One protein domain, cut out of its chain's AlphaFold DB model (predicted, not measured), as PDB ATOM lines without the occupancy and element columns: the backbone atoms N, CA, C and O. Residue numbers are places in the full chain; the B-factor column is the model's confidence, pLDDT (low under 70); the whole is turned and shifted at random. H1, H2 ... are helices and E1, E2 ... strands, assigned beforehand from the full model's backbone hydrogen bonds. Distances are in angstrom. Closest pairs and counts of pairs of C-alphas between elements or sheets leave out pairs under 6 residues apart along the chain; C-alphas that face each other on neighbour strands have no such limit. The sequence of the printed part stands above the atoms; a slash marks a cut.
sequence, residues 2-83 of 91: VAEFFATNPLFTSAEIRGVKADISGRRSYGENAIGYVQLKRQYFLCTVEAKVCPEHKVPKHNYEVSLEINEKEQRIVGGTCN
ATOM      1  N   VAL A   2      91.149 118.217  97.642       57.62
ATOM      2  CA  VAL A   2      91.806 119.507  98.000       57.62
ATOM      3  C   VAL A   2      92.910 119.327  99.055       57.62
ATOM      4  O   VAL A   2      93.985 119.903  98.936       57.62
ATOM      5  N   ALA A   3      92.677 118.468 100.054       53.84
ATOM      6  CA  ALA A   3      93.651 118.195 101.115       53.84
ATOM      7  C   ALA A   3      94.930 117.498 100.602       53.84
ATOM      8  O   ALA A   3      96.026 117.891 100.984       53.84
ATOM      9  N   GLU A   4      94.809 116.523  99.693       65.81
ATOM     10  CA  GLU A   4      95.973 115.884  99.045       65.81
ATOM     11  C   GLU A   4      96.785 116.875  98.214       65.81
ATOM     12  O   GLU A   4      98.005 116.876  98.304       65.81
ATOM     13  N   PHE A   5      96.123 117.761  97.463       71.62
ATOM     14  CA  PHE A   5      96.800 118.769  96.648       71.62
ATOM     15  C   PHE A   5      97.693 119.690  97.493       71.62
ATOM     16  O   PHE A   5      98.809 120.008  97.086       71.62
ATOM     17  N   PHE A   6      97.231 120.079  98.685       63.88
ATOM     18  CA  PHE A   6      98.033 120.863  99.627       63.88
ATOM     19  C   PHE A   6      99.149 120.057 100.299       63.88
ATOM     20  O   PHE A   6     100.173 120.635 100.648       63.88
ATOM     21  N   ALA A   7      98.977 118.744 100.467       61.03
ATOM     22  CA  ALA A   7      99.979 117.877 101.081       61.03
ATOM     23  C   ALA A   7     101.127 117.505 100.126       61.03
ATOM     24  O   ALA A   7     102.252 117.310 100.577       61.03
ATOM     25  N   THR A   8     100.866 117.398  98.819       66.81
ATOM     26  CA  THR A   8     101.843 116.874  97.847       66.81
ATOM     27  C   THR A   8     102.488 117.927  96.955       66.81
ATOM     28  O   THR A   8     103.415 117.596  96.220       66.81
ATOM     29  N   ASN A   9     102.013 119.177  96.955       74.69
ATOM     30  CA  ASN A   9     102.545 120.204  96.064       74.69
ATOM     31  C   ASN A   9     103.703 120.980  96.732       74.69
ATOM     32  O   ASN A   9     103.445 121.796  97.616       74.69
ATOM     33  N   PRO A  10     104.967 120.809  96.293       66.31
ATOM     34  CA  PRO A  10     106.124 121.484  96.890       66.31
ATOM     35  C   PRO A  10     106.136 123.004  96.657       66.31
ATOM     36  O   PRO A  10     106.876 123.723  97.322       66.31
ATOM     37  N   LEU A  11     105.309 123.509  95.733       69.19
ATOM     38  CA  LEU A  11     105.097 124.942  95.511       69.19
ATOM     39  C   LEU A  11     103.995 125.514  96.414       69.19
ATOM     40  O   LEU A  11     103.829 126.733  96.493       69.19
ATOM     41  N   PHE A  12     103.235 124.658  97.100       65.88
ATOM     42  CA  PHE A  12     102.241 125.081  98.069       65.88
ATOM     43  C   PHE A  12     102.875 125.178  99.455       65.88
ATOM     44  O   PHE A  12     102.946 124.219 100.216       65.88
ATOM     45  N   THR A  13     103.334 126.372  99.804       63.75
ATOM     46  CA  THR A  13     103.772 126.676 101.166       63.75
ATOM     47  C   THR A  13     102.638 127.405 101.874       63.75
ATOM     48  O   THR A  13     102.288 128.528 101.497       63.75
ATOM     49  N   SER A  14     102.036 126.775 102.887       64.31
ATOM     50  CA  SER A  14     100.967 127.417 103.656       64.31
ATOM     51  C   SER A  14     101.478 128.724 104.282       64.31
ATOM     52  O   SER A  14     102.655 128.863 104.626       64.31
ATOM     53  N   ALA A  15     100.594 129.715 104.431       56.88
ATOM     54  CA  ALA A  15     100.955 131.012 105.014       56.88
ATOM     55  C   ALA A  15     101.513 130.895 106.450       56.88
ATOM     56  O   ALA A  15     102.207 131.795 106.918       56.88
ATOM     57  N   GLU A  16     101.214 129.785 107.127       56.81
ATOM     58  CA  GLU A  16     101.712 129.434 108.459       56.81
ATOM     59  C   GLU A  16     103.171 128.973 108.417       56.81
ATOM     60  O   GLU A  16     103.972 129.442 109.217       56.81
ATOM     61  N   ILE A  17     103.544 128.152 107.428       60.00
ATOM     62  CA  ILE A  17     104.932 127.706 107.218       60.00
ATOM     63  C   ILE A  17     105.820 128.875 106.771       60.00
ATOM     64  O   ILE A  17     106.981 128.963 107.159       60.00
ATOM     65  N   ARG A  18     105.273 129.814 105.987       59.81
ATOM     66  CA  ARG A  18     105.998 131.017 105.541       59.81
ATOM     67  C   ARG A  18     106.121 132.103 106.614       59.81
ATOM     68  O   ARG A  18     106.656 133.162 106.310       59.81
ATOM     69  N   GLY A  19     105.560 131.904 107.809       58.97
ATOM     70  CA  GLY A  19     105.584 132.913 108.871       58.97
ATOM     71  C   GLY A  19     104.852 134.213 108.519       58.97
ATOM     72  O   GLY A  19     104.947 135.183 109.260       58.97
ATOM     73  N   VAL A  20     104.069 134.249 107.432       63.66
ATOM     74  CA  VAL A  20     103.434 135.476 106.915       63.66
ATOM     75  C   VAL A  20     102.485 136.082 107.948       63.66
ATOM     76  O   VAL A  20     102.368 137.299 108.043       63.66
ATOM     77  N   LYS A  21     101.834 135.244 108.764       62.19
ATOM     78  CA  LYS A  21     101.007 135.703 109.888       62.19
ATOM     79  C   LYS A  21     101.847 136.408 110.963       62.19
ATOM     80  O   LYS A  21     101.451 137.470 111.421       62.19
ATOM     81  N   ALA A  22     103.012 135.860 111.313       61.31
ATOM     82  CA  ALA A  22     103.925 136.470 112.280       61.31
ATOM     83  C   ALA A  22     104.537 137.773 111.736       61.31
ATOM     84  O   ALA A  22     104.550 138.779 112.440       61.31
ATOM     85  N   ASP A  23     104.938 137.788 110.463       65.12
ATOM     86  CA  ASP A  23     105.470 138.975 109.788       65.12
ATOM     87  C   ASP A  23     104.447 140.108 109.688       65.12
ATOM     88  O   ASP A  23     104.809 141.274 109.811       65.12
ATOM     89  N   ILE A  24     103.168 139.796 109.453       64.19
ATOM     90  CA  ILE A  24     102.094 140.800 109.397       64.19
ATOM     91  C   ILE A  24     101.797 141.355 110.795       64.19
ATOM     92  O   ILE A  24     101.673 142.574 110.933       64.19
ATOM     93  N   SER A  25     101.719 140.499 111.817       59.47
ATOM     94  CA  SER A  25     101.462 140.913 113.204       59.47
ATOM     95  C   SER A  25     102.644 141.653 113.841       59.47
ATOM     96  O   SER A  25     102.449 142.467 114.736       59.47
ATOM     97  N   GLY A  26     103.869 141.406 113.370       61.31
ATOM     98  CA  GLY A  26     105.078 142.104 113.815       61.31
ATOM     99  C   GLY A  26     105.271 143.495 113.202       61.31
ATOM    100  O   GLY A  26     106.184 144.220 113.602       61.31
ATOM    101  N   ARG A  27     104.443 143.903 112.228       68.56
ATOM    102  CA  ARG A  27     104.561 145.236 111.616       68.56
ATOM    103  C   ARG A  27     104.227 146.309 112.638       68.56
ATOM    104  O   ARG A  27     103.177 146.271 113.268       68.56
ATOM    105  N   ARG A  28     105.056 147.351 112.705       55.97
ATOM    106  CA  ARG A  28     104.820 148.516 113.574       55.97
ATOM    107  C   ARG A  28     103.449 149.166 113.335       55.97
ATOM    108  O   ARG A  28     102.779 149.548 114.286       55.97
ATOM    109  N   SER A  29     103.000 149.187 112.078       61.94
ATOM    110  CA  SER A  29     101.682 149.697 111.678       61.94
ATOM    111  C   SER A  29     100.506 148.873 112.216       61.94
ATOM    112  O   SER A  29      99.390 149.377 112.256       61.94
ATOM    113  N   TYR A  30     100.721 147.607 112.602       62.06
ATOM    114  CA  TYR A  30      99.686 146.777 113.222       62.06
ATOM    115  C   TYR A  30      99.327 147.332 114.599       62.06
ATOM    116  O   TYR A  30      98.158 147.564 114.868       62.06
ATOM    117  N   GLY A  31     100.326 147.613 115.445       56.97
ATOM    118  CA  GLY A  31     100.100 148.135 116.797       56.97
ATOM    119  C   GLY A  31      99.384 149.487 116.810       56.97
ATOM    120  O   GLY A  31      98.494 149.694 117.628       56.97
ATOM    121  N   GLU A  32      99.719 150.369 115.864       58.72
ATOM    122  CA  GLU A  32      99.092 151.694 115.727       58.72
ATOM    123  C   GLU A  32      97.637 151.625 115.253       58.72
ATOM    124  O   GLU A  32      96.830 152.466 115.632       58.72
ATOM    125  N   ASN A  33      97.290 150.620 114.444       64.62
ATOM    126  CA  ASN A  33      95.931 150.456 113.936       64.62
ATOM    127  C   ASN A  33      95.087 149.505 114.797       64.62
ATOM    128  O   ASN A  33      93.876 149.476 114.631       64.62
ATOM    129  N   ALA A  34      95.703 148.706 115.679       65.44
ATOM    130  CA  ALA A  34      95.033 147.675 116.474       65.44
ATOM    131  C   ALA A  34      94.397 148.204 117.765       65.44
ATOM    132  O   ALA A  34      93.452 147.598 118.275       65.44
ATOM    133  N   ILE A  35      94.909 149.314 118.300       70.06
ATOM    134  CA  ILE A  35      94.415 149.935 119.529       70.06
ATOM    135  C   ILE A  35      93.978 151.355 119.187       70.06
ATOM    136  O   ILE A  35      94.777 152.179 118.755       70.06
ATOM    137  N   GLY A  36      92.687 151.622 119.353       76.50
ATOM    138  CA  GLY A  36      92.109 152.951 119.233       76.50
ATOM    139  C   GLY A  36      92.247 153.744 120.532       76.50
ATOM    140  O   GLY A  36      93.239 153.655 121.250       76.50
ATOM    141  N   TYR A  37      91.221 154.529 120.852       82.25
ATOM    142  CA  TYR A  37      91.192 155.300 122.092       82.25
ATOM    143  C   TYR A  37      91.184 154.392 123.319       82.25
ATOM    144  O   TYR A  37      90.452 153.401 123.361       82.25
ATOM    145  N   VAL A  38      91.988 154.775 124.312       86.88
ATOM    146  CA  VAL A  38      92.058 154.136 125.624       86.88
ATOM    147  C   VAL A  38      91.812 155.196 126.688       86.88
ATOM    148  O   VAL A  38      92.473 156.234 126.709       86.88
ATOM    149  N   GLN A  39      90.873 154.917 127.578       91.62
ATOM    150  CA  GLN A  39      90.582 155.702 128.762       91.62
ATOM    151  C   GLN A  39      90.915 154.869 129.996       91.62
ATOM    152  O   GLN A  39      90.570 153.695 130.094       91.62
ATOM    153  N   LEU A  40      91.602 155.489 130.951       91.62
ATOM    154  CA  LEU A  40      92.038 154.830 132.172       91.62
ATOM    155  C   LEU A  40      91.568 155.635 133.378       91.62
ATOM    156  O   LEU A  40      91.856 156.827 133.500       91.62
ATOM    157  N   LYS A  41      90.848 154.973 134.278       93.62
ATOM    158  CA  LYS A  41      90.342 155.546 135.520       93.62
ATOM    159  C   LYS A  41      90.895 154.748 136.692       93.62
ATOM    160  O   LYS A  41      90.495 153.610 136.920       93.62
ATOM    161  N   ARG A  42      91.793 155.363 137.462       92.75
ATOM    162  CA  ARG A  42      92.316 154.776 138.704       92.75
ATOM    163  C   ARG A  42      91.505 155.240 139.901       92.75
ATOM    164  O   ARG A  42      91.318 156.438 140.104       92.75
ATOM    165  N   GLN A  43      91.060 154.287 140.706       91.94
ATOM    166  CA  GLN A  43      90.413 154.504 141.993       91.94
ATOM    167  C   GLN A  43      91.112 153.635 143.040       91.94
ATOM    168  O   GLN A  43      90.817 152.453 143.197       91.94
ATOM    169  N   TYR A  44      92.051 154.241 143.770       91.38
ATOM    170  CA  TYR A  44      92.912 153.553 144.735       91.38
ATOM    171  C   TYR A  44      93.692 152.395 144.094       91.38
ATOM    172  O   TYR A  44      94.629 152.644 143.346       91.38
ATOM    173  N   PHE A  45      93.313 151.151 144.397       89.88
ATOM    174  CA  PHE A  45      93.923 149.926 143.875       89.88
ATOM    175  C   PHE A  45      93.120 149.297 142.729       89.88
ATOM    176  O   PHE A  45      93.564 148.302 142.162       89.88
ATOM    177  N   LEU A  46      91.946 149.844 142.398       90.94
ATOM    178  CA  LEU A  46      91.127 149.386 141.284       90.94
ATOM    179  C   LEU A  46      91.328 150.320 140.086       90.94
ATOM    180  O   LEU A  46      91.188 151.539 140.191       90.94
ATOM    181  N   CYS A  47      91.667 149.747 138.941       92.75
ATOM    182  CA  CYS A  47      91.862 150.448 137.686       92.75
ATOM    183  C   CYS A  47      90.828 149.959 136.677       92.75
ATOM    184  O   CYS A  47      90.812 148.784 136.320       92.75
ATOM    185  N   THR A  48      89.990 150.872 136.196       91.75
ATOM    186  CA  THR A  48      89.067 150.607 135.094       91.75
ATOM    187  C   THR A  48      89.686 151.131 133.805       91.75
ATOM    188  O   THR A  48      90.093 152.293 133.735       91.75
ATOM    189  N   VAL A  49      89.781 150.274 132.796       91.62
ATOM    190  CA  VAL A  49      90.322 150.594 131.476       91.62
ATOM    191  C   VAL A  49      89.227 150.383 130.446       91.62
ATOM    192  O   VAL A  49      88.705 149.283 130.318       91.62
ATOM    193  N   GLU A  50      88.901 151.427 129.699       91.69
ATOM    194  CA  GLU A  50      88.016 151.353 128.540       91.69
ATOM    195  C   GLU A  50      88.860 151.527 127.285       91.69
ATOM    196  O   GLU A  50      89.685 152.438 127.209       91.69
ATOM    197  N   ALA A  51      88.707 150.640 126.310       88.75
ATOM    198  CA  ALA A  51      89.521 150.666 125.105       88.75
ATOM    199  C   ALA A  51      88.713 150.296 123.865       88.75
ATOM    200  O   ALA A  51      87.806 149.468 123.917       88.75
ATOM    201  N   LYS A  52      89.102 150.868 122.723       86.88
ATOM    202  CA  LYS A  52      88.687 150.374 121.407       86.88
ATOM    203  C   LYS A  52      89.767 149.469 120.840       86.88
ATOM    204  O   LYS A  52      90.880 149.923 120.598       86.88
ATOM    205  N   VAL A  53      89.439 148.206 120.612       81.94
ATOM    206  CA  VAL A  53      90.379 147.180 120.156       81.94
ATOM    207  C   VAL A  53      89.904 146.611 118.829       81.94
ATOM    208  O   VAL A  53      88.737 146.256 118.664       81.94
ATOM    209  N   CYS A  54      90.805 146.524 117.861       74.94
ATOM    210  CA  CYS A  54      90.491 145.924 116.575       74.94
ATOM    211  C   CYS A  54      90.342 144.401 116.707       74.94
ATOM    212  O   CYS A  54      91.213 143.761 117.303       74.94
ATOM    213  N   PRO A  55      89.280 143.802 116.134       70.38
ATOM    214  CA  PRO A  55      89.198 142.355 115.984       70.38
ATOM    215  C   PRO A  55      90.425 141.793 115.260       70.38
ATOM    216  O   PRO A  55      91.014 142.451 114.401       70.38
ATOM    217  N   GLU A  56      90.755 140.533 115.542       64.81
ATOM    218  CA  GLU A  56      91.801 139.822 114.812       64.81
ATOM    219  C   GLU A  56      91.538 139.838 113.291       64.81
ATOM    220  O   GLU A  56      90.399 139.747 112.813       64.81
ATOM    221  N   HIS A  57      92.628 139.992 112.533       55.94
ATOM    222  CA  HIS A  57      92.688 140.240 111.094       55.94
ATOM    223  C   HIS A  57      91.959 139.188 110.245       55.94
ATOM    224  O   HIS A  57      92.570 138.258 109.718       55.94
ATOM    225  N   LYS A  58      90.648 139.375 110.072       50.06
ATOM    226  CA  LYS A  58      89.827 138.936 108.922       50.06
ATOM    227  C   LYS A  58      88.346 139.270 109.061       50.06
ATOM    228  O   LYS A  58      87.591 139.010 108.127       50.06
ATOM    229  N   VAL A  59      87.914 139.830 110.190       57.97
ATOM    230  CA  VAL A  59      86.523 140.245 110.360       57.97
ATOM    231  C   VAL A  59      86.369 141.667 109.807       57.97
ATOM    232  O   VAL A  59      87.005 142.576 110.337       57.97
ATOM    233  N   PRO A  60      85.549 141.901 108.766       53.19
ATOM    234  CA  PRO A  60      85.214 143.246 108.304       53.19
ATOM    235  C   PRO A  60      84.242 143.892 109.301       53.19
ATOM    236  O   PRO A  60      83.066 144.091 109.004       53.19
ATOM    237  N   LYS A  61      84.697 144.133 110.532       60.22
ATOM    238  CA  LYS A  61      83.901 144.757 111.590       60.22
ATOM    239  C   LYS A  61      84.645 145.926 112.210       60.22
ATOM    240  O   LYS A  61      85.871 145.957 112.246       60.22
ATOM    241  N   HIS A  62      83.843 146.875 112.681       71.25
ATOM    242  CA  HIS A  62      84.264 148.003 113.495       71.25
ATOM    243  C   HIS A  62      85.024 147.533 114.746       71.25
ATOM    244  O   HIS A  62      84.867 146.394 115.191       71.25
ATOM    245  N   ASN A  63      85.865 148.413 115.292       76.19
ATOM    246  CA  ASN A  63      86.627 148.150 116.512       76.19
ATOM    247  C   ASN A  63      85.673 147.835 117.665       76.19
ATOM    248  O   ASN A  63      84.679 148.536 117.842       76.19
ATOM    249  N   TYR A  64      86.007 146.832 118.472       81.62
ATOM    250  CA  TYR A  64      85.244 146.499 119.664       81.62
ATOM    251  C   TYR A  64      85.554 147.463 120.790       81.62
ATOM    252  O   TYR A  64      86.715 147.755 121.068       81.62
ATOM    253  N   GLU A  65      84.512 147.902 121.475       86.94
ATOM    254  CA  GLU A  65      84.645 148.592 122.746       86.94
ATOM    255  C   GLU A  65      84.697 147.569 123.884       86.94
ATOM    256  O   GLU A  65      83.828 146.699 123.991       86.94
ATOM    257  N   VAL A  66      85.746 147.643 124.701       87.31
ATOM    258  CA  VAL A  66      85.985 146.743 125.833       87.31
ATOM    259  C   VAL A  66      86.186 147.541 127.113       87.31
ATOM    260  O   VAL A  66      86.840 148.585 127.100       87.31
ATOM    261  N   SER A  67      85.670 147.014 128.217       89.88
ATOM    262  CA  SER A  67      85.869 147.544 129.566       89.88
ATOM    263  C   SER A  67      86.550 146.475 130.416       89.88
ATOM    264  O   SER A  67      86.129 145.321 130.441       89.88
ATOM    265  N   LEU A  68      87.630 146.844 131.095       91.19
ATOM    266  CA  LEU A  68      88.454 145.964 131.918       91.19
ATOM    267  C   LEU A  68      88.572 146.544 133.322       91.19
ATOM    268  O   LEU A  68      88.866 147.725 133.487       91.19
ATOM    269  N   GLU A  69      88.410 145.699 134.329       90.56
ATOM    270  CA  GLU A  69      88.645 146.042 135.727       90.56
ATOM    271  C   GLU A  69      89.868 145.286 136.234       90.56
ATOM    272  O   GLU A  69      89.935 144.058 136.169       90.56
ATOM    273  N   ILE A  70      90.854 146.020 136.737       92.19
ATOM    274  CA  ILE A  70      92.142 145.488 137.176       92.19
ATOM    275  C   ILE A  70      92.353 145.877 138.635       92.19
ATOM    276  O   ILE A  70      92.303 147.051 138.988       92.19
ATOM    277  N   ASN A  71      92.625 144.894 139.485       89.69
ATOM    278  CA  ASN A  71      93.109 145.122 140.837       89.69
ATOM    279  C   ASN A  71      94.639 145.196 140.795       89.69
ATOM    280  O   ASN A  71      95.321 144.174 140.695       89.69
ATOM    281  N   GLU A  72      95.183 146.410 140.858       87.88
ATOM    282  CA  GLU A  72      96.625 146.669 140.799       87.88
ATOM    283  C   GLU A  72      97.363 146.100 142.026       87.88
ATOM    284  O   GLU A  72      98.526 145.718 141.917       87.88
ATOM    285  N   LYS A  73      96.694 145.972 143.183       89.56
ATOM    286  CA  LYS A  73      97.299 145.436 144.418       89.56
ATOM    287  C   LYS A  73      97.535 143.928 144.341       89.56
ATOM    288  O   LYS A  73      98.561 143.443 144.802       89.56
ATOM    289  N   GLU A  74      96.581 143.200 143.773       89.50
ATOM    290  CA  GLU A  74      96.673 141.748 143.564       89.50
ATOM    291  C   GLU A  74      97.275 141.388 142.200       89.50
ATOM    292  O   GLU A  74      97.450 140.211 141.899       89.50
ATOM    293  N   GLN A  75      97.576 142.399 141.373       85.56
ATOM    294  CA  GLN A  75      98.053 142.255 139.996       85.56
ATOM    295  C   GLN A  75      97.156 141.335 139.156       85.56
ATOM    296  O   GLN A  75      97.630 140.513 138.370       85.56
ATOM    297  N   ARG A  76      95.836 141.465 139.329       86.50
ATOM    298  CA  ARG A  76      94.850 140.560 138.737       86.50
ATOM    299  C   ARG A  76      93.747 141.320 138.014       86.50
ATOM    300  O   ARG A  76      93.249 142.332 138.499       86.50
ATOM    301  N   ILE A  77      93.325 140.786 136.871       88.38
ATOM    302  CA  ILE A  77      92.119 141.236 136.170       88.38
ATOM    303  C   ILE A  77      90.903 140.694 136.931       88.38
ATOM    304  O   ILE A  77      90.766 139.481 137.107       88.38
ATOM    305  N   VAL A  78      90.055 141.599 137.414       89.12
ATOM    306  CA  VAL A  78      88.826 141.300 138.164       89.12
ATOM    307  C   VAL A  78      87.703 140.924 137.203       89.12
ATOM    308  O   VAL A  78      86.995 139.947 137.437       89.12
ATOM    309  N   GLY A  79      87.580 141.657 136.098       86.31
ATOM    310  CA  GLY A  79      86.532 141.445 135.111       86.31
ATOM    311  C   GLY A  79      86.856 142.097 133.775       86.31
ATOM    312  O   GLY A  79      87.674 143.014 133.693       86.31
ATOM    313  N   GLY A  80      86.221 141.596 132.721       88.06
ATOM    314  CA  GLY A  80      86.327 142.145 131.377       88.06
ATOM    315  C   GLY A  80      85.019 141.953 130.630       88.06
ATOM    316  O   GLY A  80      84.534 140.828 130.521       88.06
ATOM    317  N   THR A  81      84.453 143.042 130.126       85.00
ATOM    318  CA  THR A  81      83.250 143.030 129.296       85.00
ATOM    319  C   THR A  81      83.569 143.563 127.915       85.00
ATOM    320  O   THR A  81      84.374 144.476 127.726       85.00
ATOM    321  N   CYS A  82      82.931 142.956 126.926       85.00
ATOM    322  CA  CYS A  82      82.962 143.418 125.556       85.00
ATOM    323  C   CYS A  82      81.597 144.026 125.252       85.00
ATOM    324  O   CYS A  82      80.586 143.330 125.322       85.00
ATOM    325  N   ASN A  83      81.572 145.319 124.950       81.62
ATOM    326  CA  ASN A  83      80.334 146.084 124.843       81.62
ATOM    327  C   ASN A  83      79.738 145.989 123.426       81.62
ATOM    328  O   ASN A  83      78.522 146.035 123.269       81.62
TER     329      ASN A  83
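This is residues 2 to 83 of the 91 residues of an uncharacterized protein of Abscondita terminalis (UniProt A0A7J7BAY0). A twisted sheet of four antiparallel strands, E1 to E4, makes one end of an extended model, and a thin trail of three short, separate helices leads away from it, with H1 at the far tip. Both faces of the sheet are bare of helices, and residues 7 to 13 and 15 to 20 of the trail stand free. The printed part has 82 residues, with three named helices followed by four named strands, in the sheet order E1, E2, E3, E4; the class is mixed, helices and strands. The whole is extended, with a radius of gyration of the C-alphas of 19.1 A, and its outline is a rod of 60 by 26 by 23 A.

H1, residues 2 to 8, touches no helix and is not on the sheet. It is apart from H2, residues 20 to 25. H2 and H3, residues 28 to 34, are close but not clearly touching, the C-alphas of Ile 24 and Tyr 30 being closest at 7.5 A. They run the same way at a steep tilt of 68 degrees, only just short of about perpendicular. Neither H2 nor H3 is on the sheet. Every O i to N i+4 pair is within hydrogen-bond range in H1 and H2, and 2 of 3 are in H3. E1, residues 35 to 43, and E2, residues 46 to 53, form a hairpin at 169 degrees, with N 39 and O 50 within hydrogen-bond range at 2.8 A. The closest C-alphas of H3 and E2 are those of Ala 34 and Val 53, 6.0 A apart. E2 and E3, residues 64 to 71, form a hairpin at 161 degrees, with N 49 and O 68 at 2.8 A. E3 and E4, residues 76 to 82, form a hairpin at 161 degrees, with N 69 and O 79 at 2.9 A. The four strands are a meander, each the antiparallel neighbour of the one before, with E1 and E4 as edge strands.

H1 begins at C-alpha 2, (91.806, 119.507, 98.000), and H3 is 10.2 A from first to last C-alpha. E1 spans 23.3 A from C-alpha 35 at (94.415, 149.935, 119.529), E2 21.3 A, E3 22.6 A and E4 18.0 A, ending at C-alpha 82, (82.962, 143.418, 125.556).

The C-alphas farthest apart are those of Thr 8 and Tyr 44, 60.2 A. The printed part has no cut. The link from H1 to H2, 11 residues, is long. Mean pLDDT of the printed part is 74.8; residues 2 to 4, 6 to 8, 10 to 34 and 56 to 61 are under 70.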